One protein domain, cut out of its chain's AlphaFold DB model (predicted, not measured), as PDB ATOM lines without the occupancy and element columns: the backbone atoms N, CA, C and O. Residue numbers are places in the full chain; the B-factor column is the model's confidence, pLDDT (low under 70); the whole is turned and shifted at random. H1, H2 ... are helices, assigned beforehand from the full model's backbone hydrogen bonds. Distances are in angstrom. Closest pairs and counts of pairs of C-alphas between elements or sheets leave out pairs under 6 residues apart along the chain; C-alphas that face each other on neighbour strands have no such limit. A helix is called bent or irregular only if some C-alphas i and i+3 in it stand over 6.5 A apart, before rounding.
ATOM      1  N   SER A   5     -28.328  22.726 -21.460       89.88
ATOM      2  CA  SER A   5     -26.954  23.188 -21.761       89.88
ATOM      3  C   SER A   5     -26.371  22.674 -23.099       89.88
ATOM      4  O   SER A   5     -25.154  22.557 -23.250       89.88
ATOM      5  N   ARG A   6     -27.223  22.228 -24.027       94.69
ATOM      6  CA  ARG A   6     -26.891  21.895 -25.425       94.69
ATOM      7  C   ARG A   6     -27.827  22.592 -26.423       94.69
ATOM      8  O   ARG A   6     -27.715  22.341 -27.619       94.69
ATOM      9  N   LEU A   7     -28.747  23.430 -25.945       95.00
ATOM     10  CA  LEU A   7     -29.509  24.334 -26.800       95.00
ATOM     11  C   LEU A   7     -28.570  25.447 -27.305       95.00
ATOM     12  O   LEU A   7     -27.738  25.910 -26.522       95.00
ATOM     13  N   PRO A   8     -28.691  25.886 -28.571       95.75
ATOM     14  CA  PRO A   8     -28.109  27.145 -29.023       95.75
ATOM     15  C   PRO A   8     -28.633  28.315 -28.189       95.75
ATOM     16  O   PRO A   8     -29.801  28.316 -27.790       95.75
ATOM     17  N   ASP A   9     -27.794  29.328 -27.981       95.31
ATOM     18  CA  ASP A   9     -28.131  30.475 -27.132       95.31
ATOM     19  C   ASP A   9     -29.355  31.253 -27.662       95.31
ATOM     20  O   ASP A   9     -30.131  31.777 -26.872       95.31
ATOM     21  N   GLU A  10     -29.617  31.218 -28.974       96.00
ATOM     22  CA  GLU A  10     -30.842  31.730 -29.619       96.00
ATOM     23  C   GLU A  10     -32.134  31.150 -29.015       96.00
ATOM     24  O   GLU A  10     -33.095  31.878 -28.757       96.00
ATOM     25  N   LEU A  11     -32.161  29.836 -28.754       96.00
ATOM     26  CA  LEU A  11     -33.326  29.166 -28.169       96.00
ATOM     27  C   LEU A  11     -33.463  29.486 -26.677       96.00
ATOM     28  O   LEU A  11     -34.575  29.500 -26.154       96.00
ATOM     29  N   LEU A  12     -32.347  29.759 -25.995       95.06
ATOM     30  CA  LEU A  12     -32.340  30.199 -24.600       95.06
ATOM     31  C   LEU A  12     -32.846  31.646 -24.489       95.06
ATOM     32  O   LEU A  12     -33.710  31.916 -23.660       95.06
ATOM     33  N   CYS A  13     -32.420  32.547 -25.381       93.75
ATOM     34  CA  CYS A  13     -32.967  33.902 -25.483       93.75
ATOM     35  C   CYS A  13     -34.488  33.887 -25.689       93.75
ATOM     36  O   CYS A  13     -35.191  34.522 -24.911       93.75
ATOM     37  N   MET A  14     -35.014  33.088 -26.631       95.44
ATOM     38  CA  MET A  14     -36.469  32.971 -26.828       95.44
ATOM     39  C   MET A  14     -37.220  32.432 -25.600       95.44
ATOM     40  O   MET A  14     -38.358  32.825 -25.367       95.44
ATOM     41  N   ILE A  15     -36.613  31.549 -24.796       94.94
ATOM     42  CA  ILE A  15     -37.212  31.109 -23.524       94.94
ATOM     43  C   ILE A  15     -37.242  32.269 -22.517       94.94
ATOM     44  O   ILE A  15     -38.251  32.450 -21.842       94.94
ATOM     45  N   GLY A  16     -36.179  33.076 -22.447       93.25
ATOM     46  CA  GLY A  16     -36.120  34.268 -21.595       93.25
ATOM     47  C   GLY A  16     -37.087  35.379 -22.015       93.25
ATOM     48  O   GLY A  16     -37.708  35.993 -21.153       93.25
ATOM     49  N   ASP A  17     -37.271  35.599 -23.319       93.00
ATOM     50  CA  ASP A  17     -38.242  36.560 -23.863       93.00
ATOM     51  C   ASP A  17     -39.707  36.127 -23.620       93.00
ATOM     52  O   ASP A  17     -40.607  36.964 -23.658       93.00
ATOM     53  N   CYS A  18     -39.953  34.848 -23.309       93.88
ATOM     54  CA  CYS A  18     -41.249  34.330 -22.849       93.88
ATOM     55  C   CYS A  18     -41.465  34.444 -21.322       93.88
ATOM     56  O   CYS A  18     -42.518  34.036 -20.828       93.88
ATOM     57  N   CYS A  19     -40.499  34.956 -20.549       92.00
ATOM     58  CA  CYS A  19     -40.633  35.139 -19.101       92.00
ATOM     59  C   CYS A  19     -41.120  36.556 -18.751       92.00
ATOM     60  O   CYS A  19     -40.319  37.439 -18.445       92.00
ATOM     61  N   ASP A  20     -42.443  36.746 -18.689       88.19
ATOM     62  CA  ASP A  20     -43.101  38.003 -18.268       88.19
ATOM     63  C   ASP A  20     -42.727  38.481 -16.847       88.19
ATOM     64  O   ASP A  20     -43.049  39.604 -16.446       88.19
ATOM     65  N   HIS A  21     -42.091  37.632 -16.034       89.69
ATOM     66  CA  HIS A  21     -41.720  37.935 -14.655       89.69
ATOM     67  C   HIS A  21     -40.211  37.824 -14.428       89.69
ATOM     68  O   HIS A  21     -39.588  36.781 -14.631       89.69
ATOM     69  N   ILE A  22     -39.635  38.899 -13.878       91.94
ATOM     70  CA  ILE A  22     -38.206  38.988 -13.536       91.94
ATOM     71  C   ILE A  22     -37.748  37.880 -12.570       91.94
ATOM     72  O   ILE A  22     -36.584  37.489 -12.582       91.94
ATOM     73  N   LEU A  23     -38.664  37.358 -11.745       90.38
ATOM     74  CA  LEU A  23     -38.408  36.267 -10.802       90.38
ATOM     75  C   LEU A  23     -38.159  34.930 -11.512       90.38
ATOM     76  O   LEU A  23     -37.302  34.166 -11.065       90.38
ATOM     77  N   ASP A  24     -38.845  34.669 -12.624       93.56
ATOM     78  CA  ASP A  24     -38.696  33.434 -13.401       93.56
ATOM     79  C   ASP A  24     -37.424  33.495 -14.248       93.56
ATOM     80  O   ASP A  24     -36.605  32.574 -14.212       93.56
ATOM     81  N   LEU A  25     -37.188  34.640 -14.902       93.62
ATOM     82  CA  LEU A  25     -35.946  34.928 -15.622       93.62
ATOM     83  C   LEU A  25     -34.723  34.843 -14.690       93.62
ATOM     84  O   LEU A  25     -33.695  34.266 -15.053       93.62
ATOM     85  N   HIS A  26     -34.843  35.348 -13.456       92.06
ATOM     86  CA  HIS A  26     -33.802  35.168 -12.451       92.06
ATOM     87  C   HIS A  26     -33.651  33.692 -12.062       92.06
ATOM     88  O   HIS A  26     -32.533  33.174 -12.083       92.06
ATOM     89  N   SER A  27     -34.742  33.001 -11.732       94.81
ATOM     90  CA  SER A  27     -34.689  31.600 -11.303       94.81
ATOM     91  C   SER A  27     -34.012  30.719 -12.356       94.81
ATOM     92  O   SER A  27     -33.164  29.900 -12.009       94.81
ATOM     93  N   LEU A  28     -34.283  30.959 -13.645       92.50
ATOM     94  CA  LEU A  28     -33.555  30.360 -14.766       92.50
ATOM     95  C   LEU A  28     -32.056  30.694 -14.731       92.50
ATOM     96  O   LEU A  28     -31.233  29.777 -14.793       92.50
ATOM     97  N   SER A  29     -31.687  31.972 -14.589       94.88
ATOM     98  CA  SER A  29     -30.284  32.419 -14.515       94.88
ATOM     99  C   SER A  29     -29.490  31.758 -13.376       94.88
ATOM    100  O   SER A  29     -28.321  31.416 -13.564       94.88
ATOM    101  N   ALA A  30     -30.135  31.481 -12.238       92.00
ATOM    102  CA  ALA A  30     -29.527  30.821 -11.085       92.00
ATOM    103  C   ALA A  30     -29.253  29.318 -11.302       92.00
ATOM    104  O   ALA A  30     -28.359  28.766 -10.659       92.00
ATOM    105  N   THR A  31     -29.969  28.640 -12.211       94.12
ATOM    106  CA  THR A  31     -29.776  27.189 -12.435       94.12
ATOM    107  C   THR A  31     -28.438  26.826 -13.084       94.12
ATOM    108  O   THR A  31     -27.958  25.705 -12.905       94.12
ATOM    109  N   CYS A  32     -27.830  27.723 -13.870       92.31
ATOM    110  CA  CYS A  32     -26.633  27.404 -14.646       92.31
ATOM    111  C   CYS A  32     -25.782  28.639 -14.966       92.31
ATOM    112  O   CYS A  32     -26.298  29.675 -15.375       92.31
ATOM    113  N   ARG A  33     -24.449  28.505 -14.909       92.81
ATOM    114  CA  ARG A  33     -23.515  29.592 -15.263       92.81
ATOM    115  C   ARG A  33     -23.663  30.076 -16.713       92.81
ATOM    116  O   ARG A  33     -23.560  31.273 -16.945       92.81
ATOM    117  N   GLN A  34     -23.952  29.185 -17.669       92.56
ATOM    118  CA  GLN A  34     -24.254  29.585 -19.056       92.56
ATOM    119  C   GLN A  34     -25.498  30.486 -19.097       92.56
ATOM    120  O   GLN A  34     -25.485  31.538 -19.727       92.56
ATOM    121  N   PHE A  35     -26.548  30.109 -18.363       94.75
ATOM    122  CA  PHE A  35     -27.806  30.853 -18.312       94.75
ATOM    123  C   PHE A  35     -27.634  32.204 -17.617       94.75
ATOM    124  O   PHE A  35     -28.182  33.190 -18.093       94.75
ATOM    125  N   HIS A  36     -26.813  32.292 -16.567       93.94
ATOM    126  CA  HIS A  36     -26.443  33.583 -15.987       93.94
ATOM    127  C   HIS A  36     -25.799  34.510 -17.032       93.94
ATOM    128  O   HIS A  36     -26.155  35.681 -17.085       93.94
ATOM    129  N   HIS A  37     -24.887  34.034 -17.885       94.12
ATOM    130  CA  HIS A  37     -24.269  34.899 -18.901       94.12
ATOM    131  C   HIS A  37     -25.249  35.369 -19.993       94.12
ATOM    132  O   HIS A  37     -25.085  36.476 -20.499       94.12
ATOM    133  N   ILE A  38     -26.265  34.567 -20.324       94.81
ATOM    134  CA  ILE A  38     -27.274  34.887 -21.350       94.81
ATOM    135  C   ILE A  38     -28.385  35.788 -20.790       94.81
ATOM    136  O   ILE A  38     -28.776  36.762 -21.431       94.81
ATOM    137  N   TYR A  39     -28.881  35.502 -19.583       95.50
ATOM    138  CA  TYR A  39     -30.013  36.218 -18.989       95.50
ATOM    139  C   TYR A  39     -29.619  37.479 -18.205       95.50
ATOM    140  O   TYR A  39     -30.471  38.337 -18.025       95.50
ATOM    141  N   ASP A  40     -28.365  37.664 -17.781       94.06
ATOM    142  CA  ASP A  40     -27.881  38.896 -17.121       94.06
ATOM    143  C   ASP A  40     -28.208  40.212 -17.877       94.06
ATOM    144  O   ASP A  40     -28.752  41.128 -17.249       94.06
ATOM    145  N   PRO A  41     -27.987  40.340 -19.207       93.00
ATOM    146  CA  PRO A  41     -28.420  41.526 -19.954       93.00
ATOM    147  C   PRO A  41     -29.949  41.652 -20.065       93.00
ATOM    148  O   PRO A  41     -30.472  42.767 -20.011       93.00
ATOM    149  N   LEU A  42     -30.682  40.537 -20.176       93.31
ATOM    150  CA  LEU A  42     -32.151  40.534 -20.241       93.31
ATOM    151  C   LEU A  42     -32.774  40.939 -18.892       93.31
ATOM    152  O   LEU A  42     -33.687  41.762 -18.860       93.31
ATOM    153  N   LEU A  43     -32.206  40.467 -17.779       93.50
ATOM    154  CA  LEU A  43     -32.533  40.880 -16.412       93.50
ATOM    155  C   LEU A  43     -32.307  42.379 -16.217       93.50
ATOM    156  O   LEU A  43     -33.188  43.058 -15.698       93.50
ATOM    157  N   CYS A  44     -31.169  42.921 -16.670       93.38
ATOM    158  CA  CYS A  44     -30.904  44.359 -16.579       93.38
ATOM    159  C   CYS A  44     -31.898  45.188 -17.413       93.38
ATOM    160  O   CYS A  44     -32.356  46.230 -16.949       93.38
ATOM    161  N   LYS A  45     -32.275  44.711 -18.607       92.69
ATOM    162  CA  LYS A  45     -33.249  45.358 -19.504       92.69
ATOM    163  C   LYS A  45     -34.673  45.349 -18.933       92.69
ATOM    164  O   LYS A  45     -35.338  46.384 -18.944       92.69
ATOM    165  N   ALA A  46     -35.127  44.219 -18.388       91.06
ATOM    166  CA  ALA A  46     -36.409  44.124 -17.686       91.06
ATOM    167  C   ALA A  46     -36.416  45.007 -16.424       91.06
ATOM    168  O   ALA A  46     -37.322  45.813 -16.219       91.06
ATOM    169  N   ALA A  47     -35.350  44.943 -15.620       89.38
ATOM    170  CA  ALA A  47     -35.231  45.737 -14.403       89.38
ATOM    171  C   ALA A  47     -35.232  47.253 -14.658       89.38
ATOM    172  O   ALA A  47     -35.903  47.990 -13.939       89.38
ATOM    173  N   ALA A  48     -34.534  47.722 -15.697       91.19
ATOM    174  CA  ALA A  48     -34.513  49.130 -16.101       91.19
ATOM    175  C   ALA A  48     -35.907  49.667 -16.487       91.19
ATOM    176  O   ALA A  48     -36.247  50.821 -16.205       91.19
ATOM    177  N   LYS A  49     -36.726  48.817 -17.117       89.00
ATOM    178  CA  LYS A  49     -38.096  49.135 -17.533       89.00
ATOM    179  C   LYS A  49     -39.055  49.186 -16.339       89.00
ATOM    180  O   LYS A  49     -39.760  50.188 -16.174       89.00
ATOM    181  N   ASP A  50     -39.052  48.146 -15.508       88.38
ATOM    182  CA  ASP A  50     -40.107  47.902 -14.519       88.38
ATOM    183  C   ASP A  50     -39.752  48.412 -13.101       88.38
ATOM    184  O   ASP A  50     -40.645  48.775 -12.333       88.38
ATOM    185  N   TYR A  51     -38.461  48.524 -12.756       89.00
ATOM    186  CA  TYR A  51     -37.976  48.859 -11.406       89.00
ATOM    187  C   TYR A  51     -36.947  50.014 -11.406       89.00
ATOM    188  O   TYR A  51     -35.777  49.804 -11.078       89.00
ATOM    189  N   PRO A  52     -37.349  51.271 -11.700       85.69
ATOM    190  CA  PRO A  52     -36.421  52.409 -11.784       85.69
ATOM    191  C   PRO A  52     -35.650  52.683 -10.477       85.69
ATOM    192  O   PRO A  52     -34.518  53.162 -10.512       85.69
ATOM    193  N   HIS A  53     -36.206  52.310  -9.319       86.94
ATOM    194  CA  HIS A  53     -35.528  52.409  -8.020       86.94
ATOM    195  C   HIS A  53     -34.286  51.510  -7.880       86.94
ATOM    196  O   HIS A  53     -33.477  51.730  -6.979       86.94
ATOM    197  N   LEU A  54     -34.111  50.508  -8.750       88.62
ATOM    198  CA  LEU A  54     -32.939  49.635  -8.721       88.62
ATOM    199  C   LEU A  54     -31.651  50.402  -9.051       88.62
ATOM    200  O   LEU A  54     -30.605  50.106  -8.479       88.62
ATOM    201  N   LEU A  55     -31.730  51.410  -9.928       90.12
ATOM    202  CA  LEU A  55     -30.587  52.250 -10.281       90.12
ATOM    203  C   LEU A  55     -30.149  53.123  -9.095       90.12
ATOM    204  O   LEU A  55     -28.957  53.196  -8.813       90.12
ATOM    205  N   THR A  56     -31.100  53.708  -8.355       88.88
ATOM    206  CA  THR A  56     -30.821  54.454  -7.114       88.88
ATOM    207  C   THR A  56     -30.111  53.562  -6.098       88.88
ATOM    208  O   THR A  56     -28.996  53.871  -5.695       88.88
ATOM    209  N   TRP A  57     -30.670  52.382  -5.805       86.88
ATOM    210  CA  TRP A  57     -30.056  51.422  -4.883       86.88
ATOM    211  C   TRP A  57     -28.649  50.970  -5.320       86.88
ATOM    212  O   TRP A  57     -27.773  50.739  -4.484       86.88
ATOM    213  N   ALA A  58     -28.411  50.840  -6.629       91.69
ATOM    214  CA  ALA A  58     -27.102  50.483  -7.172       91.69
ATOM    215  C   ALA A  58     -26.056  51.588  -6.937       91.69
ATOM    216  O   ALA A  58     -24.890  51.276  -6.684       91.69
ATOM    217  N   CYS A  59     -26.469  52.859  -6.970       90.62
ATOM    218  CA  CYS A  59     -25.647  53.999  -6.568       90.62
ATOM    219  C   CYS A  59     -25.432  54.024  -5.046       90.62
ATOM    220  O   CYS A  59     -24.282  54.057  -4.612       90.62
ATOM    221  N   ASP A  60     -26.500  53.905  -4.246       89.19
ATOM    222  CA  ASP A  60     -26.448  53.915  -2.771       89.19
ATOM    223  C   ASP A  60     -25.498  52.836  -2.219       89.19
ATOM    224  O   ASP A  60     -24.782  53.040  -1.241       89.19
ATOM    225  N   THR A  61     -25.461  51.669  -2.870       90.69
ATOM    226  CA  THR A  61     -24.594  50.540  -2.496       90.69
ATOM    227  C   THR A  61     -23.237  50.524  -3.209       90.69
ATOM    228  O   THR A  61     -22.511  49.533  -3.121       90.69
ATOM    229  N   SER A  62     -22.865  51.609  -3.903       92.19
ATOM    230  CA  SER A  62     -21.603  51.762  -4.650       92.19
ATOM    231  C   SER A  62     -21.328  50.664  -5.696       92.19
ATOM    232  O   SER A  62     -20.178  50.407  -6.065       92.19
ATOM    233  N   GLN A  63     -22.363  50.001  -6.226       93.00
ATOM    234  CA  GLN A  63     -22.223  48.892  -7.174       93.00
ATOM    235  C   GLN A  63     -22.006  49.383  -8.609       93.00
ATOM    236  O   GLN A  63     -22.824  49.158  -9.501       93.00
ATOM    237  N   LEU A  64     -20.849  50.008  -8.853       93.69
ATOM    238  CA  LEU A  64     -20.465  50.593 -10.145       93.69
ATOM    239  C   LEU A  64     -20.652  49.634 -11.337       93.69
ATOM    240  O   LEU A  64     -21.046  50.066 -12.420       93.69
ATOM    241  N   SER A  65     -20.403  48.335 -11.150       92.94
ATOM    242  CA  SER A  65     -20.629  47.312 -12.183       92.94
ATOM    243  C   SER A  65     -22.111  47.127 -12.526       92.94
ATOM    244  O   SER A  65     -22.437  46.960 -13.698       92.94
ATOM    245  N   LEU A  66     -23.009  47.184 -11.536       90.25
ATOM    246  CA  LEU A  66     -24.455  47.078 -11.747       90.25
ATOM    247  C   LEU A  66     -25.007  48.370 -12.364       90.25
ATOM    248  O   LEU A  66     -25.745  48.302 -13.342       90.25
ATOM    249  N   VAL A  67     -24.570  49.539 -11.876       94.19
ATOM    250  CA  VAL A  67     -24.903  50.855 -12.459       94.19
ATOM    251  C   VAL A  67     -24.537  50.892 -13.947       94.19
ATOM    252  O   VAL A  67     -25.375  51.233 -14.778       94.19
ATOM    253  N   LYS A  68     -23.323  50.457 -14.315       95.50
ATOM    254  CA  LYS A  68     -22.888  50.374 -15.720       95.50
ATOM    255  C   LYS A  68     -23.770  49.450 -16.566       95.50
ATOM    256  O   LYS A  68     -24.110  49.829 -17.683       95.50
ATOM    257  N   LYS A  69     -24.164  48.275 -16.054       94.75
ATOM    258  CA  LYS A  69     -25.077  47.360 -16.767       94.75
ATOM    259  C   LYS A  69     -26.473  47.956 -16.952       94.75
ATOM    260  O   LYS A  69     -27.015  47.865 -18.045       94.75
ATOM    261  N   LEU A  70     -27.039  48.576 -15.917       93.69
ATOM    262  CA  LEU A  70     -28.376  49.177 -15.972       93.69
ATOM    263  C   LEU A  70     -28.422  50.354 -16.954       93.69
ATOM    264  O   LEU A  70     -29.316  50.404 -17.794       93.69
ATOM    265  N   LEU A  71     -27.426  51.247 -16.920       94.38
ATOM    266  CA  LEU A  71     -27.305  52.343 -17.889       94.38
ATOM    267  C   LEU A  71     -27.120  51.812 -19.323       94.38
ATOM    268  O   LEU A  71     -27.793  52.277 -20.238       94.38
ATOM    269  N   ALA A  72     -26.277  50.790 -19.525       95.25
ATOM    270  CA  ALA A  72     -26.100  50.147 -20.833       95.25
ATOM    271  C   ALA A  72     -27.363  49.412 -21.333       95.25
ATOM    272  O   ALA A  72     -27.564  49.293 -22.539       95.25
ATOM    273  N   ALA A  73     -28.225  48.951 -20.422       94.12
ATOM    274  CA  ALA A  73     -29.522  48.349 -20.729       94.12
ATOM    275  C   ALA A  73     -30.649  49.381 -20.959       94.12
ATOM    276  O   ALA A  73     -31.785  48.984 -21.223       94.12
ATOM    277  N   GLY A  74     -30.354  50.685 -20.879       94.62
ATOM    278  CA  GLY A  74     -31.311  51.765 -21.138       94.62
ATOM    279  C   GLY A  74     -32.061  52.291 -19.909       94.62
ATOM    280  O   GLY A  74     -33.125  52.886 -20.069       94.62
ATOM    281  N   ALA A  75     -31.547  52.091 -18.690       92.75
ATOM    282  CA  ALA A  75     -32.091  52.760 -17.508       92.75
ATOM    283  C   ALA A  75     -31.841  54.277 -17.585       92.75
ATOM    284  O   ALA A  75     -30.693  54.717 -17.605       92.75
ATOM    285  N   ASP A  76     -32.910  55.076 -17.599       92.12
ATOM    286  CA  ASP A  76     -32.822  56.539 -17.552       92.12
ATOM    287  C   ASP A  76     -32.530  57.018 -16.113       92.12
ATOM    288  O   ASP A  76     -33.364  56.794 -15.231       92.12
ATOM    289  N   PRO A  77     -31.388  57.687 -15.848       89.69
ATOM    290  CA  PRO A  77     -31.054  58.203 -14.521       89.69
ATOM    291  C   PRO A  77     -31.915  59.400 -14.089       89.69
ATOM    292  O   PRO A  77     -31.935  59.724 -12.904       89.69
ATOM    293  N   ASN A  78     -32.621  60.055 -15.016       86.81
ATOM    294  CA  ASN A  78     -33.503  61.191 -14.727       86.81
ATOM    295  C   ASN A  78     -34.942  60.749 -14.431       86.81
ATOM    296  O   ASN A  78     -35.735  61.537 -13.911       86.81
ATOM    297  N   ARG A  79     -35.295  59.497 -14.750       82.69
ATOM    298  CA  ARG A  79     -36.608  58.928 -14.451       82.69
ATOM    299  C   ARG A  79     -36.757  58.853 -12.930       82.69
ATOM    300  O   ARG A  79     -36.017  58.094 -12.301       82.69
ATOM    301  N   PRO A  80     -37.699  59.592 -12.313       72.00
ATOM    302  CA  PRO A  80     -37.816  59.612 -10.863       72.00
ATOM    303  C   PRO A  80     -38.094  58.196 -10.360       72.00
ATOM    304  O   PRO A  80     -39.099  57.575 -10.710       72.00
ATOM    305  N   CYS A  81     -37.198  57.688  -9.513       64.69
ATOM    306  CA  CYS A  81     -37.299  56.363  -8.899       64.69
ATOM    307  C   CYS A  81     -38.565  56.187  -8.043       64.69
ATOM    308  O   CYS A  81     -38.946  55.063  -7.708       64.69
ATOM    309  N   VAL A  82     -39.199  57.308  -7.695       59.19
ATOM    310  CA  VAL A  82     -40.304  57.451  -6.759       59.19
ATOM    311  C   VAL A  82     -41.293  58.472  -7.344       59.19
ATOM    312  O   VAL A  82     -41.195  59.667  -7.093       59.19
ATOM    313  N   ALA A  83     -42.284  58.005  -8.112       49.12
ATOM    314  CA  ALA A  83     -43.468  58.795  -8.497       49.12
ATOM    315  C   ALA A  83     -44.521  58.821  -7.363       49.12
ATOM    316  O   ALA A  83     -45.722  58.709  -7.589       49.12
ATOM    317  N   ILE A  84     -44.033  58.882  -6.126       52.69
ATOM    318  CA  ILE A  84     -44.779  58.751  -4.877       52.69
ATOM    319  C   ILE A  84     -44.539  60.068  -4.140       52.69
ATOM    320  O   ILE A  84     -43.385  60.455  -3.957       52.69
ATOM    321  N   SER A  85     -45.589  60.787  -3.738       52.31
ATOM    322  CA  SER A  85     -45.387  62.057  -3.026       52.31
ATOM    323  C   SER A  85     -44.597  61.834  -1.722       52.31
ATOM    324  O   SER A  85     -44.711  60.757  -1.131       52.31
ATOM    325  N   PRO A  86     -43.854  62.823  -1.182       48.94
ATOM    326  CA  PRO A  86     -43.134  62.654   0.089       48.94
ATOM    327  C   PRO A  86     -44.042  62.173   1.239       48.94
ATOM    328  O   PRO A  86     -43.641  61.379   2.091       48.94
ATOM    329  N   ARG A  87     -45.319  62.582   1.204       50.53
ATOM    330  CA  ARG A  87     -46.388  62.123   2.101       50.53
ATOM    331  C   ARG A  87     -46.708  60.637   1.924       50.53
ATOM    332  O   ARG A  87     -46.870  59.921   2.907       50.53
ATOM    333  N   GLU A  88     -46.802  60.160   0.689       55.00
ATOM    334  CA  GLU A  88     -47.010  58.743   0.398       55.00
ATOM    335  C   GLU A  88     -45.750  57.901   0.633       55.00
ATOM    336  O   GLU A  88     -45.886  56.761   1.054       55.00
ATOM    337  N   GLN A  89     -44.540  58.443   0.465       51.44
ATOM    338  CA  GLN A  89     -43.285  57.757   0.795       51.44
ATOM    339  C   GLN A  89     -43.181  57.522   2.314       51.44
ATOM    340  O   GLN A  89     -42.870  56.414   2.754       51.44
ATOM    341  N   ALA A  90     -43.579  58.515   3.120       53.78
ATOM    342  CA  ALA A  90     -43.756  58.376   4.568       53.78
ATOM    343  C   ALA A  90     -44.925  57.445   4.964       53.78
ATOM    344  O   ALA A  90     -44.901  56.837   6.036       53.78
ATOM    345  N   ASN A  91     -45.947  57.290   4.114       56.19
ATOM    346  CA  ASN A  91     -46.993  56.279   4.309       56.19
ATOM    347  C   ASN A  91     -46.550  54.880   3.850       56.19
ATOM    348  O   ASN A  91     -47.034  53.892   4.396       56.19
ATOM    349  N   TYR A  92     -45.634  54.773   2.884       50.16
ATOM    350  CA  TYR A  92     -45.085  53.514   2.389       50.16
ATOM    351  C   TYR A  92     -44.191  52.882   3.456       50.16
ATOM    352  O   TYR A  92     -44.407  51.727   3.813       50.16
ATOM    353  N   SER A  93     -43.291  53.657   4.074       50.59
ATOM    354  CA  SER A  93     -42.505  53.186   5.226       50.59
ATOM    355  C   SER A  93     -43.390  52.751   6.404       50.59
ATOM    356  O   SER A  93     -43.115  51.726   7.020       50.59
ATOM    357  N   LYS A  94     -44.508  53.449   6.665       53.16
ATOM    358  CA  LYS A  94     -45.498  53.053   7.687       53.16
ATOM    359  C   LYS A  94     -46.349  51.830   7.306       53.16
ATOM    360  O   LYS A  94     -46.734  51.075   8.195       53.16
ATOM    361  N   ARG A  95     -46.660  51.613   6.020       45.56
ATOM    362  CA  ARG A  95     -47.482  50.480   5.535       45.56
ATOM    363  C   ARG A  95     -46.693  49.188   5.330       45.56
ATOM    364  O   ARG A  95     -47.245  48.116   5.565       45.56
ATOM    365  N   VAL A  96     -45.420  49.273   4.941       47.31
ATOM    366  CA  VAL A  96     -44.521  48.113   4.763       47.31
ATOM    367  C   VAL A  96     -44.242  47.387   6.093       47.31
ATOM    368  O   VAL A  96     -43.871  46.216   6.089       47.31
ATOM    369  N   SER A  97     -44.526  48.025   7.231       50.03
ATOM    370  CA  SER A  97     -44.584  47.390   8.556       50.03
ATOM    371  C   SER A  97     -45.747  46.400   8.747       50.03
ATOM    372  O   SER A  97     -45.758  45.687   9.745       50.03
ATOM    373  N   GLY A  98     -46.755  46.401   7.861       50.31
ATOM    374  CA  GLY A  98     -48.068  45.794   8.114       50.31
ATOM    375  C   GLY A  98     -48.425  44.567   7.271       50.31
ATOM    376  O   GLY A  98     -48.645  43.494   7.826       50.31
ATOM    377  N   LEU A  99     -48.579  44.711   5.945       43.84
ATOM    378  CA  LEU A  99     -49.163  43.655   5.100       43.84
ATOM    379  C   LEU A  99     -48.576  43.551   3.685       43.84
ATOM    380  O   LEU A  99     -48.295  44.550   3.033       43.84
ATOM    381  N   ARG A 100     -48.557  42.293   3.212       40.47
ATOM    382  CA  ARG A 100     -48.089  41.764   1.916       40.47
ATOM    383  C   ARG A 100     -46.607  41.992   1.602       40.47
ATOM    384  O   ARG A 100     -46.114  43.106   1.471       40.47
ATOM    385  N   ILE A 101     -45.921  40.867   1.405       48.28
ATOM    386  CA  ILE A 101     -44.511  40.790   1.034       48.28
ATOM    387  C   ILE A 101     -44.379  41.152  -0.450       48.28
ATOM    388  O   ILE A 101     -44.394  40.285  -1.319       48.28
ATOM    389  N   VAL A 102     -44.218  42.443  -0.741       45.00
ATOM    390  CA  VAL A 102     -43.316  42.817  -1.833       45.00
ATOM    391  C   VAL A 102     -41.914  42.507  -1.300       45.00
ATOM    392  O   VAL A 102     -41.546  43.095  -0.277       45.00
ATOM    393  N   PRO A 103     -41.148  41.569  -1.892       48.88
ATOM    394  CA  PRO A 103     -39.775  41.335  -1.459       48.88
ATOM    395  C   PRO A 103     -39.016  42.659  -1.561       48.88
ATOM    396  O   PRO A 103     -39.102  43.350  -2.580       48.88
ATOM    397  N   ARG A 104     -38.319  43.062  -0.492       51.03
ATOM    398  CA  ARG A 104     -37.599  44.345  -0.476       51.03
ATOM    399  C   ARG A 104     -36.578  44.334  -1.622       51.03
ATOM    400  O   ARG A 104     -36.106  43.254  -1.973       51.03
ATOM    401  N   PRO A 105     -36.129  45.482  -2.160       48.81
ATOM    402  CA  PRO A 105     -35.068  45.490  -3.175       48.81
ATOM    403  C   PRO A 105     -33.823  44.704  -2.722       48.81
ATOM    404  O   PRO A 105     -33.237  43.953  -3.494       48.81
ATOM    405  N   ARG A 106     -33.503  44.765  -1.421       45.47
ATOM    406  CA  ARG A 106     -32.466  43.957  -0.758       45.47
ATOM    407  C   ARG A 106     -32.744  42.446  -0.756       45.47
ATOM    408  O   ARG A 106     -31.793  41.673  -0.823       45.47
ATOM    409  N   ASP A 107     -34.003  42.029  -0.678       53.56
ATOM    410  CA  ASP A 107     -34.416  40.620  -0.670       53.56
ATOM    411  C   ASP A 107     -34.422  40.075  -2.104       53.56
ATOM    412  O   ASP A 107     -33.826  39.031  -2.353       53.56
ATOM    413  N   LEU A 108     -34.974  40.838  -3.061       55.53
ATOM    414  CA  LEU A 108     -34.843  40.580  -4.500       55.53
ATOM    415  C   LEU A 108     -33.373  40.398  -4.881       55.53
ATOM    416  O   LEU A 108     -33.015  39.386  -5.462       55.53
ATOM    417  N   LEU A 109     -32.489  41.316  -4.488       52.28
ATOM    418  CA  LEU A 109     -31.060  41.234  -4.806       52.28
ATOM    419  C   LEU A 109     -30.300  40.184  -3.981       52.28
ATOM    420  O   LEU A 109     -29.239  39.723  -4.402       52.28
ATOM    421  N   THR A 110     -30.851  39.742  -2.848       52.22
ATOM    422  CA  THR A 110     -30.335  38.577  -2.115       52.22
ATOM    423  C   THR A 110     -30.657  37.286  -2.853       52.22
ATOM    424  O   THR A 110     -29.758  36.471  -3.041       52.22
ATOM    425  N   ILE A 111     -31.891  37.149  -3.339       54.16
ATOM    426  CA  ILE A 111     -32.312  36.053  -4.215       54.16
ATOM    427  C   ILE A 111     -31.502  36.083  -5.522       54.16
ATOM    428  O   ILE A 111     -31.000  35.044  -5.934       54.16
ATOM    429  N   VAL A 112     -31.313  37.265  -6.130       51.06
ATOM    430  CA  VAL A 112     -30.676  37.418  -7.452       51.06
ATOM    431  C   VAL A 112     -29.152  37.231  -7.439       51.06
ATOM    432  O   VAL A 112     -28.612  36.646  -8.372       51.06
ATOM    433  N   TYR A 113     -28.428  37.705  -6.411       53.41
ATOM    434  CA  TYR A 113     -26.953  37.730  -6.452       53.41
ATOM    435  C   TYR A 113     -26.208  37.140  -5.243       53.41
ATOM    436  O   TYR A 113     -25.046  36.756  -5.404       53.41
ATOM    437  N   ASN A 114     -26.802  37.009  -4.046       48.03
ATOM    438  CA  ASN A 114     -26.028  36.532  -2.880       48.03
ATOM    439  C   ASN A 114     -25.625  35.040  -2.974       48.03
ATOM    440  O   ASN A 114     -24.700  34.634  -2.274       48.03
ATOM    441  N   HIS A 115     -26.198  34.250  -3.893       45.62
ATOM    442  CA  HIS A 115     -25.751  32.873  -4.178       45.62
ATOM    443  C   HIS A 115     -24.303  32.756  -4.704       45.62
ATOM    444  O   HIS A 115     -23.743  31.663  -4.681       45.62
ATOM    445  N   ASN A 116     -23.675  33.857  -5.140       40.38
ATOM    446  CA  ASN A 116     -22.267  33.891  -5.569       40.38
ATOM    447  C   ASN A 116     -21.303  34.504  -4.527       40.38
ATOM    448  O   ASN A 116     -20.117  34.659  -4.821       40.38
ATOM    449  N   VAL A 117     -21.764  34.851  -3.318       43.16
ATOM    450  CA  VAL A 117     -20.896  35.396  -2.257       43.16
ATOM    451  C   VAL A 117     -20.346  34.247  -1.398       43.16
ATOM    452  O   VAL A 117     -21.111  33.633  -0.656       43.16
ATOM    453  N   PRO A 118     -19.034  33.932  -1.440       39.34
ATOM    454  CA  PRO A 118     -18.469  32.918  -0.554       39.34
ATOM    455  C   PRO A 118     -18.502  33.405   0.913       39.34
ATOM    456  O   PRO A 118     -18.231  34.587   1.154       39.34
ATOM    457  N   PRO A 119     -18.725  32.520   1.913       49.03
ATOM    458  CA  PRO A 119     -18.918  32.906   3.324       49.03
ATOM    459  C   PRO A 119     -17.821  33.797   3.933       49.03
ATOM    460  O   PRO A 119     -18.054  34.555   4.870       49.03
TER     461      PRO A 119
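AT A GLANCE: This is residues 5 to 119 of the 213 residues of an uncharacterized protein of Pestalotiopsis fici (strain W106-1 / CGMCC3.15140) (UniProt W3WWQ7). A small helical body is built on one kinked helix, H3, with H1 and H2 packed on it and the hairpin of H4 and H5 at its later half. From there a long link leads out to H6, at one end of the long axis, and the backbone folds back to H7, near H2 and H4; residues 85 to 91 and 97 to 102 stick out. The printed part has 115 residues, with seven named helices, H1 to H7 in order, and no named strand: all helix. It is only just compact, close to loose, with a radius of gyration of the C-alphas of 15.7 A, and elongated, spanning 52 by 31 by 30 A.

IN THESE COORDINATES: H1 is residues 9 to 17, beginning at C-alpha 9 (-28.131, 30.475, -27.132). H2 is residues 22 to 31, and H3, residues 33 to 50, measures 24.7 A with a kink of 42 degrees near residue 40. H4 is residues 53 to 60, H5 64 to 72 and H6 86 to 95. H7, residues 105 to 116, measures 17.4 A and ends at C-alpha 116 (-22.267, 33.891, -5.569). H3 is only just irregular, C-alphas 38 and 41 being 6.9 A apart; H7 is irregular, with 7.5 A between C-alphas 112 and 115.

HOW THE PARTS SIT: H3 is the hub. Its residues 35 to 42 alone touch H1, closest at the C-alphas of Gly 16 and Tyr 39, 6.9 A. H2 and H3 form a hairpin at 13 degrees, closest at the C-alphas of Ser 29 and His 36, 4.3 A. H3 touches H5 with residues 41 to 48 alone, at a steep tilt of 67 degrees; the closest C-alphas, Cys 44 and Leu 70, are 5.5 A apart. H3 and H4 only just touch, only at the corner, with 3 pairs of C-alphas within 8 A. H7 is close to H2 but not clearly touching: the closest C-alphas, His 26 and Val 112, are 6.3 A apart. H6 touches no helix. Every O i to N i+4 pair is within hydrogen-bond range in H1, H2, H4, H5 and H6, against 12 of 14 in H3 and 6 of 8 in H7.

THE WHOLE: The farthest C-alphas, Arg 6 and Arg 87, are 52.5 A apart. The printed part has no cut; the link from H5 to H6 is long. Residues 81 to 119 are under pLDDT 70.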